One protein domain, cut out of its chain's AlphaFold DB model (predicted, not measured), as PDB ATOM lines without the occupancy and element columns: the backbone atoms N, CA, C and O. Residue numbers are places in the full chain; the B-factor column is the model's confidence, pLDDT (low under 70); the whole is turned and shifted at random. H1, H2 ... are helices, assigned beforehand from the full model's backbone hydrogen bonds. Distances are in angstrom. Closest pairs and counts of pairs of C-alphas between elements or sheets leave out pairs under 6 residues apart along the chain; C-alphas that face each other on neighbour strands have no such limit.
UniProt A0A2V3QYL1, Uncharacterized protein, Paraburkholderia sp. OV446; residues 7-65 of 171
ATOM      1  N   ASP A   7     116.829 -83.385 214.399       84.06
ATOM      2  CA  ASP A   7     116.106 -83.773 213.181       84.06
ATOM      3  C   ASP A   7     116.835 -84.842 212.364       84.06
ATOM      4  O   ASP A   7     116.200 -85.716 211.770       84.06
ATOM      5  N   ARG A   8     118.175 -84.808 212.334       83.94
ATOM      6  CA  ARG A   8     118.959 -85.879 211.703       83.94
ATOM      7  C   ARG A   8     118.900 -87.155 212.529       83.94
ATOM      8  O   ARG A   8     118.776 -88.225 211.943       83.94
ATOM      9  N   LEU A   9     118.949 -87.052 213.858       83.75
ATOM     10  CA  LEU A   9     118.757 -88.203 214.743       83.75
ATOM     11  C   LEU A   9     117.368 -88.815 214.562       83.75
ATOM     12  O   LEU A   9     117.264 -90.024 214.411       83.75
ATOM     13  N   LEU A  10     116.321 -87.994 214.476       82.56
ATOM     14  CA  LEU A  10     114.961 -88.470 214.244       82.56
ATOM     15  C   LEU A  10     114.843 -89.186 212.894       82.56
ATOM     16  O   LEU A  10     114.280 -90.272 212.824       82.56
ATOM     17  N   LYS A  11     115.448 -88.641 211.830       82.75
ATOM     18  CA  LYS A  11     115.519 -89.321 210.524       82.75
ATOM     19  C   LYS A  11     116.287 -90.641 210.573       82.75
ATOM     20  O   LYS A  11     115.926 -91.558 209.850       82.75
ATOM     21  N   LEU A  12     117.333 -90.748 211.392       80.25
ATOM     22  CA  LEU A  12     118.066 -92.003 211.584       80.25
ATOM     23  C   LEU A  12     117.235 -93.030 212.362       80.25
ATOM     24  O   LEU A  12     117.220 -94.192 211.975       80.25
ATOM     25  N   VAL A  13     116.521 -92.593 213.402       76.06
ATOM     26  CA  VAL A  13     115.627 -93.438 214.211       76.06
ATOM     27  C   VAL A  13     114.464 -93.971 213.372       76.06
ATOM     28  O   VAL A  13     114.152 -95.152 213.438       76.06
ATOM     29  N   ILE A  14     113.827 -93.112 212.572       77.81
ATOM     30  CA  ILE A  14     112.694 -93.501 211.716       77.81
ATOM     31  C   ILE A  14     113.183 -94.267 210.471       77.81
ATOM     32  O   ILE A  14     112.518 -95.177 209.971       77.81
ATOM     33  N   GLY A  15     114.364 -93.919 209.955       73.06
ATOM     34  CA  GLY A  15     114.926 -94.499 208.741       73.06
ATOM     35  C   GLY A  15     114.072 -94.215 207.498       73.06
ATOM     36  O   GLY A  15     113.459 -93.158 207.364       73.06
ATOM     37  N   LYS A  16     114.044 -95.168 206.556       61.06
ATOM     38  CA  LYS A  16     113.179 -95.135 205.355       61.06
ATOM     39  C   LYS A  16     111.818 -95.814 205.570       61.06
ATOM     40  O   LYS A  16     111.108 -96.076 204.602       61.06
ATOM     41  N   ARG A  17     111.489 -96.177 206.808       60.69
ATOM     42  CA  ARG A  17     110.314 -96.993 207.120       60.69
ATOM     43  C   ARG A  17     109.093 -96.110 207.351       60.69
ATOM     44  O   ARG A  17     109.209 -94.979 207.818       60.69
ATOM     45  N   ALA A  18     107.917 -96.642 207.029       68.19
ATOM     46  CA  ALA A  18     106.673 -96.058 207.506       68.19
ATOM     47  C   ALA A  18     106.608 -96.235 209.028       68.19
ATOM     48  O   ALA A  18     106.921 -97.312 209.537       68.19
ATOM     49  N   LEU A  19     106.229 -95.181 209.749       73.19
ATOM     50  CA  LEU A  19     106.061 -95.269 211.195       73.19
ATOM     51  C   LEU A  19     104.935 -96.257 211.541       73.19
ATOM     52  O   LEU A  19     103.882 -96.214 210.891       73.19
ATOM     53  N   PRO A  20     105.125 -97.109 212.564       73.00
ATOM     54  CA  PRO A  20     104.054 -97.957 213.065       73.00
ATOM     55  C   PRO A  20     102.898 -97.092 213.566       73.00
ATOM     56  O   PRO A  20     103.093 -95.969 214.035       73.00
ATOM     57  N   LYS A  21     101.684 -97.622 213.448       80.25
ATOM     58  CA  LYS A  21     100.462 -96.959 213.896       80.25
ATOM     59  C   LYS A  21      99.939 -97.645 215.151       80.25
ATOM     60  O   LYS A  21     100.058 -98.860 215.275       80.25
ATOM     61  N   ASN A  22      99.381 -96.868 216.070       73.94
ATOM     62  CA  ASN A  22      98.666 -97.393 217.229       73.94
ATOM     63  C   ASN A  22      97.282 -97.951 216.821       73.94
ATOM     64  O   ASN A  22      96.884 -97.862 215.657       73.94
ATOM     65  N   ASP A  23      96.517 -98.475 217.784       70.12
ATOM     66  CA  ASP A  23      95.167 -99.029 217.559       70.12
ATOM     67  C   ASP A  23      94.154 -98.003 217.004       70.12
ATOM     68  O   ASP A  23      93.116 -98.375 216.458       70.12
ATOM     69  N   LEU A  24      94.456 -96.706 217.119       75.81
ATOM     70  CA  LEU A  24      93.663 -95.599 216.573       75.81
ATOM     71  C   LEU A  24      94.119 -95.189 215.161       75.81
ATOM     72  O   LEU A  24      93.546 -94.284 214.559       75.81
ATOM     73  N   GLY A  25      95.144 -95.848 214.614       77.44
ATOM     74  CA  GLY A  25      95.701 -95.548 213.298       77.44
ATOM     75  C   GLY A  25      96.675 -94.365 213.274       77.44
ATOM     76  O   GLY A  25      97.044 -93.927 212.180       77.44
ATOM     77  N   HIS A  26      97.099 -93.861 214.436       82.69
ATOM     78  CA  HIS A  26      98.009 -92.722 214.565       82.69
ATOM     79  C   HIS A  26      99.461 -93.173 214.689       82.69
ATOM     80  O   HIS A  26      99.778 -94.135 215.392       82.69
ATOM     81  N   THR A  27     100.361 -92.453 214.032       85.00
ATOM     82  CA  THR A  27     101.802 -92.627 214.212       85.00
ATOM     83  C   THR A  27     102.285 -91.922 215.487       85.00
ATOM     84  O   THR A  27     101.604 -91.029 215.997       85.00
ATOM     85  N   PRO A  28     103.493 -92.236 215.992       84.88
ATOM     86  CA  PRO A  28     104.103 -91.477 217.081       84.88
ATOM     87  C   PRO A  28     104.243 -89.978 216.789       84.88
ATOM     88  O   PRO A  28     104.289 -89.183 217.722       84.88
ATOM     89  N   LEU A  29     104.331 -89.587 215.509       87.12
ATOM     90  CA  LEU A  29     104.356 -88.179 215.111       87.12
ATOM     91  C   LEU A  29     102.973 -87.535 215.247       87.12
ATOM     92  O   LEU A  29     102.884 -86.449 215.809       87.12
ATOM     93  N   ASP A  30     101.915 -88.221 214.817       87.12
ATOM     94  CA  ASP A  30     100.540 -87.722 214.955       87.12
ATOM     95  C   ASP A  30     100.163 -87.564 216.440       87.12
ATOM     96  O   ASP A  30      99.613 -86.547 216.863       87.12
ATOM     97  N   ASP A  31     100.531 -88.543 217.272       86.00
ATOM     98  CA  ASP A  31     100.289 -88.471 218.716       86.00
ATOM     99  C   ASP A  31     101.171 -87.419 219.407       86.00
ATOM    100  O   ASP A  31     100.764 -86.856 220.426       86.00
ATOM    101  N   PHE A  32     102.358 -87.119 218.867       90.19
ATOM    102  CA  PHE A  32     103.178 -86.004 219.344       90.19
ATOM    103  C   PHE A  32     102.519 -84.653 219.037       90.19
ATOM    104  O   PHE A  32     102.473 -83.785 219.908       90.19
ATOM    105  N   GLU A  33     101.950 -84.476 217.842       89.50
ATOM    106  CA  GLU A  33     101.180 -83.270 217.509       89.50
ATOM    107  C   GLU A  33      99.961 -83.114 218.426       89.50
ATOM    108  O   GLU A  33      99.703 -82.023 218.942       89.50
ATOM    109  N   HIS A  34      99.258 -84.214 218.709       88.94
ATOM    110  CA  HIS A  34      98.154 -84.209 219.665       88.94
ATOM    111  C   HIS A  34      98.615 -83.841 221.083       88.94
ATOM    112  O   HIS A  34      97.987 -83.016 221.750       88.94
ATOM    113  N   PHE A  35      99.740 -84.403 221.538       88.50
ATOM    114  CA  PHE A  35     100.357 -84.057 222.818       88.50
ATOM    115  C   PHE A  35     100.690 -82.562 222.901       88.50
ATOM    116  O   PHE A  35     100.388 -81.922 223.910       88.50
ATOM    117  N   CYS A  36     101.264 -81.987 221.844       91.12
ATOM    118  CA  CYS A  36     101.554 -80.558 221.756       91.12
ATOM    119  C   CYS A  36     100.289 -79.698 221.845       91.12
ATOM    120  O   CYS A  36     100.246 -78.755 222.635       91.12
ATOM    121  N   ALA A  37      99.237 -80.063 221.107       89.44
ATOM    122  CA  ALA A  37      97.957 -79.360 221.149       89.44
ATOM    123  C   ALA A  37      97.291 -79.426 222.535       89.44
ATOM    124  O   ALA A  37      96.696 -78.447 222.980       89.44
ATOM    125  N   TYR A  38      97.408 -80.562 223.228       89.31
ATOM    126  CA  TYR A  38      96.796 -80.768 224.541       89.31
ATOM    127  C   TYR A  38      97.576 -80.106 225.686       89.31
ATOM    128  O   TYR A  38      96.980 -79.564 226.614       89.31
ATOM    129  N   THR A  39      98.910 -80.154 225.641       88.75
ATOM    130  CA  THR A  39      99.774 -79.661 226.731       88.75
ATOM    131  C   THR A  39     100.230 -78.217 226.561       88.75
ATOM    132  O   THR A  39     100.778 -77.646 227.501       88.75
ATOM    133  N   GLY A  40     100.044 -77.633 225.376       87.88
ATOM    134  CA  GLY A  40     100.590 -76.321 225.026       87.88
ATOM    135  C   GLY A  40     102.074 -76.352 224.648       87.88
ATOM    136  O   GLY A  40     102.639 -75.308 224.336       87.88
ATOM    137  N   CYS A  41     102.709 -77.531 224.622       89.56
ATOM    138  CA  CYS A  41     104.091 -77.692 224.173       89.56
ATOM    139  C   CYS A  41     104.235 -77.188 222.728       89.56
ATOM    140  O   CYS A  41     103.802 -77.852 221.784       89.56
ATOM    141  N   SER A  42     104.851 -76.020 222.551       90.12
ATOM    142  CA  SER A  42     104.984 -75.361 221.253       90.12
ATOM    143  C   SER A  42     106.416 -74.906 220.988       90.12
ATOM    144  O   SER A  42     107.195 -74.613 221.898       90.12
ATOM    145  N   GLU A  43     106.771 -74.821 219.706       90.38
ATOM    146  CA  GLU A  43     108.092 -74.357 219.284       90.38
ATOM    147  C   GLU A  43     108.361 -72.902 219.696       90.38
ATOM    148  O   GLU A  43     109.501 -72.536 219.970       90.38
ATOM    149  N   GLN A  44     107.314 -72.079 219.785       88.25
ATOM    150  CA  GLN A  44     107.422 -70.664 220.143       88.25
ATOM    151  C   GLN A  44     107.867 -70.470 221.598       88.25
ATOM    152  O   GLN A  44     108.635 -69.555 221.879       88.25
ATOM    153  N   GLU A  45     107.426 -71.344 222.504       87.06
ATOM    154  CA  GLU A  45     107.781 -71.270 223.926       87.06
ATOM    155  C   GLU A  45     109.127 -71.934 224.236       87.06
ATOM    156  O   GLU A  45     109.904 -71.431 225.046       87.06
ATOM    157  N   LEU A  46     109.422 -73.063 223.587       86.50
ATOM    158  CA  LEU A  46     110.617 -73.868 223.868       86.50
ATOM    159  C   LEU A  46     111.828 -73.474 223.009       86.50
ATOM    160  O   LEU A  46     112.976 -73.754 223.359       86.50
ATOM    161  N   GLY A  47     111.578 -72.838 221.869       88.69
ATOM    162  CA  GLY A  47     112.557 -72.614 220.819       88.69
ATOM    163  C   GLY A  47     112.796 -73.860 219.944       88.69
ATOM    164  O   GLY A  47     112.594 -74.998 220.386       88.69
ATOM    165  N   PRO A  48     113.310 -73.673 218.710       87.75
ATOM    166  CA  PRO A  48     113.361 -74.716 217.677       87.75
ATOM    167  C   PRO A  48     114.120 -75.967 218.113       87.75
ATOM    168  O   PRO A  48     113.702 -77.104 217.903       87.75
ATOM    169  N   ARG A  49     115.265 -75.753 218.767       87.06
ATOM    170  CA  ARG A  49     116.171 -76.837 219.137       87.06
ATOM    171  C   ARG A  49     115.612 -77.687 220.271       87.06
ATOM    172  O   ARG A  49     115.696 -78.910 220.195       87.06
ATOM    173  N   ALA A  50     115.066 -77.057 221.310       87.75
ATOM    174  CA  ALA A  50     114.487 -77.788 222.429       87.75
ATOM    175  C   ALA A  50     113.244 -78.551 221.971       87.75
ATOM    176  O   ALA A  50     113.148 -79.747 222.233       87.75
ATOM    177  N   PHE A  51     112.370 -77.910 221.188       91.06
ATOM    178  CA  PHE A  51     111.192 -78.554 220.609       91.06
ATOM    179  C   PHE A  51     111.552 -79.797 219.779       91.06
ATOM    180  O   PHE A  51     110.961 -80.863 219.959       91.06
ATOM    181  N   ALA A  52     112.593 -79.711 218.945       88.31
ATOM    182  CA  ALA A  52     113.069 -80.851 218.167       88.31
ATOM    183  C   ALA A  52     113.613 -82.000 219.044       88.31
ATOM    184  O   ALA A  52     113.410 -83.169 218.709       88.31
ATOM    185  N   PHE A  53     114.254 -81.705 220.183       89.75
ATOM    186  CA  PHE A  53     114.655 -82.733 221.153       89.75
ATOM    187  C   PHE A  53     113.465 -83.355 221.889       89.75
ATOM    188  O   PHE A  53     113.468 -84.569 222.087       89.75
ATOM    189  N   VAL A  54     112.443 -82.568 222.249       91.75
ATOM    190  CA  VAL A  54     111.207 -83.112 222.838       91.75
ATOM    191  C   VAL A  54     110.536 -84.060 221.846       91.75
ATOM    192  O   VAL A  54     110.210 -85.187 222.213       91.75
ATOM    193  N   ARG A  55     110.421 -83.660 220.573       90.88
ATOM    194  CA  ARG A  55     109.899 -84.522 219.504       90.88
ATOM    195  C   ARG A  55     110.703 -85.810 219.368       90.88
ATOM    196  O   ARG A  55     110.121 -86.890 219.318       90.88
ATOM    197  N   LEU A  56     112.032 -85.703 219.323       88.44
ATOM    198  CA  LEU A  56     112.916 -86.863 219.237       88.44
ATOM    199  C   LEU A  56     112.686 -87.823 220.407       88.44
ATOM    200  O   LEU A  56     112.493 -89.010 220.170       88.44
ATOM    201  N   ALA A  57     112.680 -87.313 221.640       87.75
ATOM    202  CA  ALA A  57     112.494 -88.115 222.845       87.75
ATOM    203  C   ALA A  57     111.102 -88.763 222.913       87.75
ATOM    204  O   ALA A  57     110.983 -89.929 223.288       87.75
ATOM    205  N   TYR A  58     110.055 -88.031 222.526       88.38
ATOM    206  CA  TYR A  58     108.692 -88.554 222.513       88.38
ATOM    207  C   TYR A  58     108.544 -89.687 221.498       88.38
ATOM    208  O   TYR A  58     108.050 -90.760 221.834       88.38
ATOM    209  N   VAL A  59     109.029 -89.481 220.270       85.88
ATOM    210  CA  VAL A  59     108.938 -90.481 219.200       85.88
ATOM    211  C   VAL A  59     109.781 -91.714 219.520       85.88
ATOM    212  O   VAL A  59     109.289 -92.828 219.366       85.88
ATOM    213  N   THR A  60     111.021 -91.554 219.999       83.25
ATOM    214  CA  THR A  60     111.866 -92.704 220.371       83.25
ATOM    215  C   THR A  60     111.274 -93.491 221.534       83.25
ATOM    216  O   THR A  60     111.286 -94.721 221.506       83.25
ATOM    217  N   SER A  61     110.715 -92.804 222.533       82.19
ATOM    218  CA  SER A  61     110.007 -93.458 223.630       82.19
ATOM    219  C   SER A  61     108.771 -94.193 223.119       82.19
ATOM    220  O   SER A  61     108.606 -95.370 223.427       82.19
ATOM    221  N   GLY A  62     107.961 -93.547 222.275       78.19
ATOM    222  CA  GLY A  62     106.785 -94.141 221.646       78.19
ATOM    223  C   GLY A  62     107.127 -95.431 220.908       78.19
ATOM    224  O   GLY A  62     106.557 -96.470 221.227       78.19
ATOM    225  N   LEU A  63     108.122 -95.397 220.019       74.56
ATOM    226  CA  LEU A  63     108.588 -96.569 219.268       74.56
ATOM    227  C   LEU A  63     109.066 -97.725 220.159       74.56
ATOM    228  O   LEU A  63     108.940 -98.880 219.773       74.56
ATOM    229  N   ASN A  64     109.581 -97.434 221.354       69.00
ATOM    230  CA  ASN A  64     109.997 -98.460 222.312       69.00
ATOM    231  C   ASN A  64     108.812 -99.036 223.121       69.00
ATOM    232  O   ASN A  64     108.918-100.076 223.769       69.00
ATOM    233  N   THR A  65     107.656 -98.370 223.115       62.66
ATOM    234  CA  THR A  65     106.465 -98.872 223.807       62.66
ATOM    235  C   THR A  65     105.641 -99.806 222.927       62.66
ATOM    236  O   THR A  65     105.451 -99.577 221.736       62.66
TER     237      THR A  65
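Overview. This is residues 7 to 65 of the 171 residues of an uncharacterized protein of Paraburkholderia sp. OV446 (UniProt A0A2V3QYL1). One long helix, H4, has the shorter H1 side by side with it and H2 slanting away from it on another side. H2 and H4 make a V that opens toward the beginning of H4, and the small H3 lies at its open end, near the beginning of H4; a long loop, residues 15 to 27, joins H1 to H2. The printed part has 59 residues with four named helices, H1, H2, H3 and H4 in chain order, and no named strand; its class is all helix. It is compact, with a radius of gyration of the C-alphas of 11.5 A, and spans 30 by 26 by 16 A.

Arrangement. H4, residues 48 to 64, touches H1, residues 7 to 14, at a shallow tilt of 10 degrees, the same way; their closest C-alphas, of Leu 10 and Leu 56, are 5.6 A apart. H2, residues 28 to 39, touches H4 with residues 28 to 32 alone, at a steep tilt of 57 degrees, opposite ways; the closest C-alphas, of Pro 28 and Val 59, are 5.4 A apart. H3, residues 43 to 46, is close to H4 but not clearly touching, with 2 pairs of C-alphas within 8 A; the closest, of Glu 43 and Phe 51, are 5.4 A apart. H1 is apart from H2 and H3, and H2 is apart from H3. In H1, H2 and H4 every O i to N i+4 pair is within hydrogen-bond range; H3 is too short for such a pair, and its one O i to N i+3 pair is not within range.

Along the chain. H4 measures 24.4 A from first to last C-alpha, from C-alpha 48 at (113.361, -74.716, 217.677) to C-alpha 64 at (109.997, -98.460, 222.312). H2 measures 15.9 A, H1 10.4 A and H3 5.3 A. H1 begins at C-alpha 7, at (116.106, -83.773, 213.181).

Size, cuts and confidence. The C-alphas farthest apart, of Asp 23 and Gly 47, are 31.8 A apart. The printed part has no cut. The link from H1 to H2 is long, with 13 residues; those from H2 to H3 and from H3 to H4 are tight. The mean pLDDT of the printed part is 82.9, with residues 16 to 18 and 64 to 65 under 70.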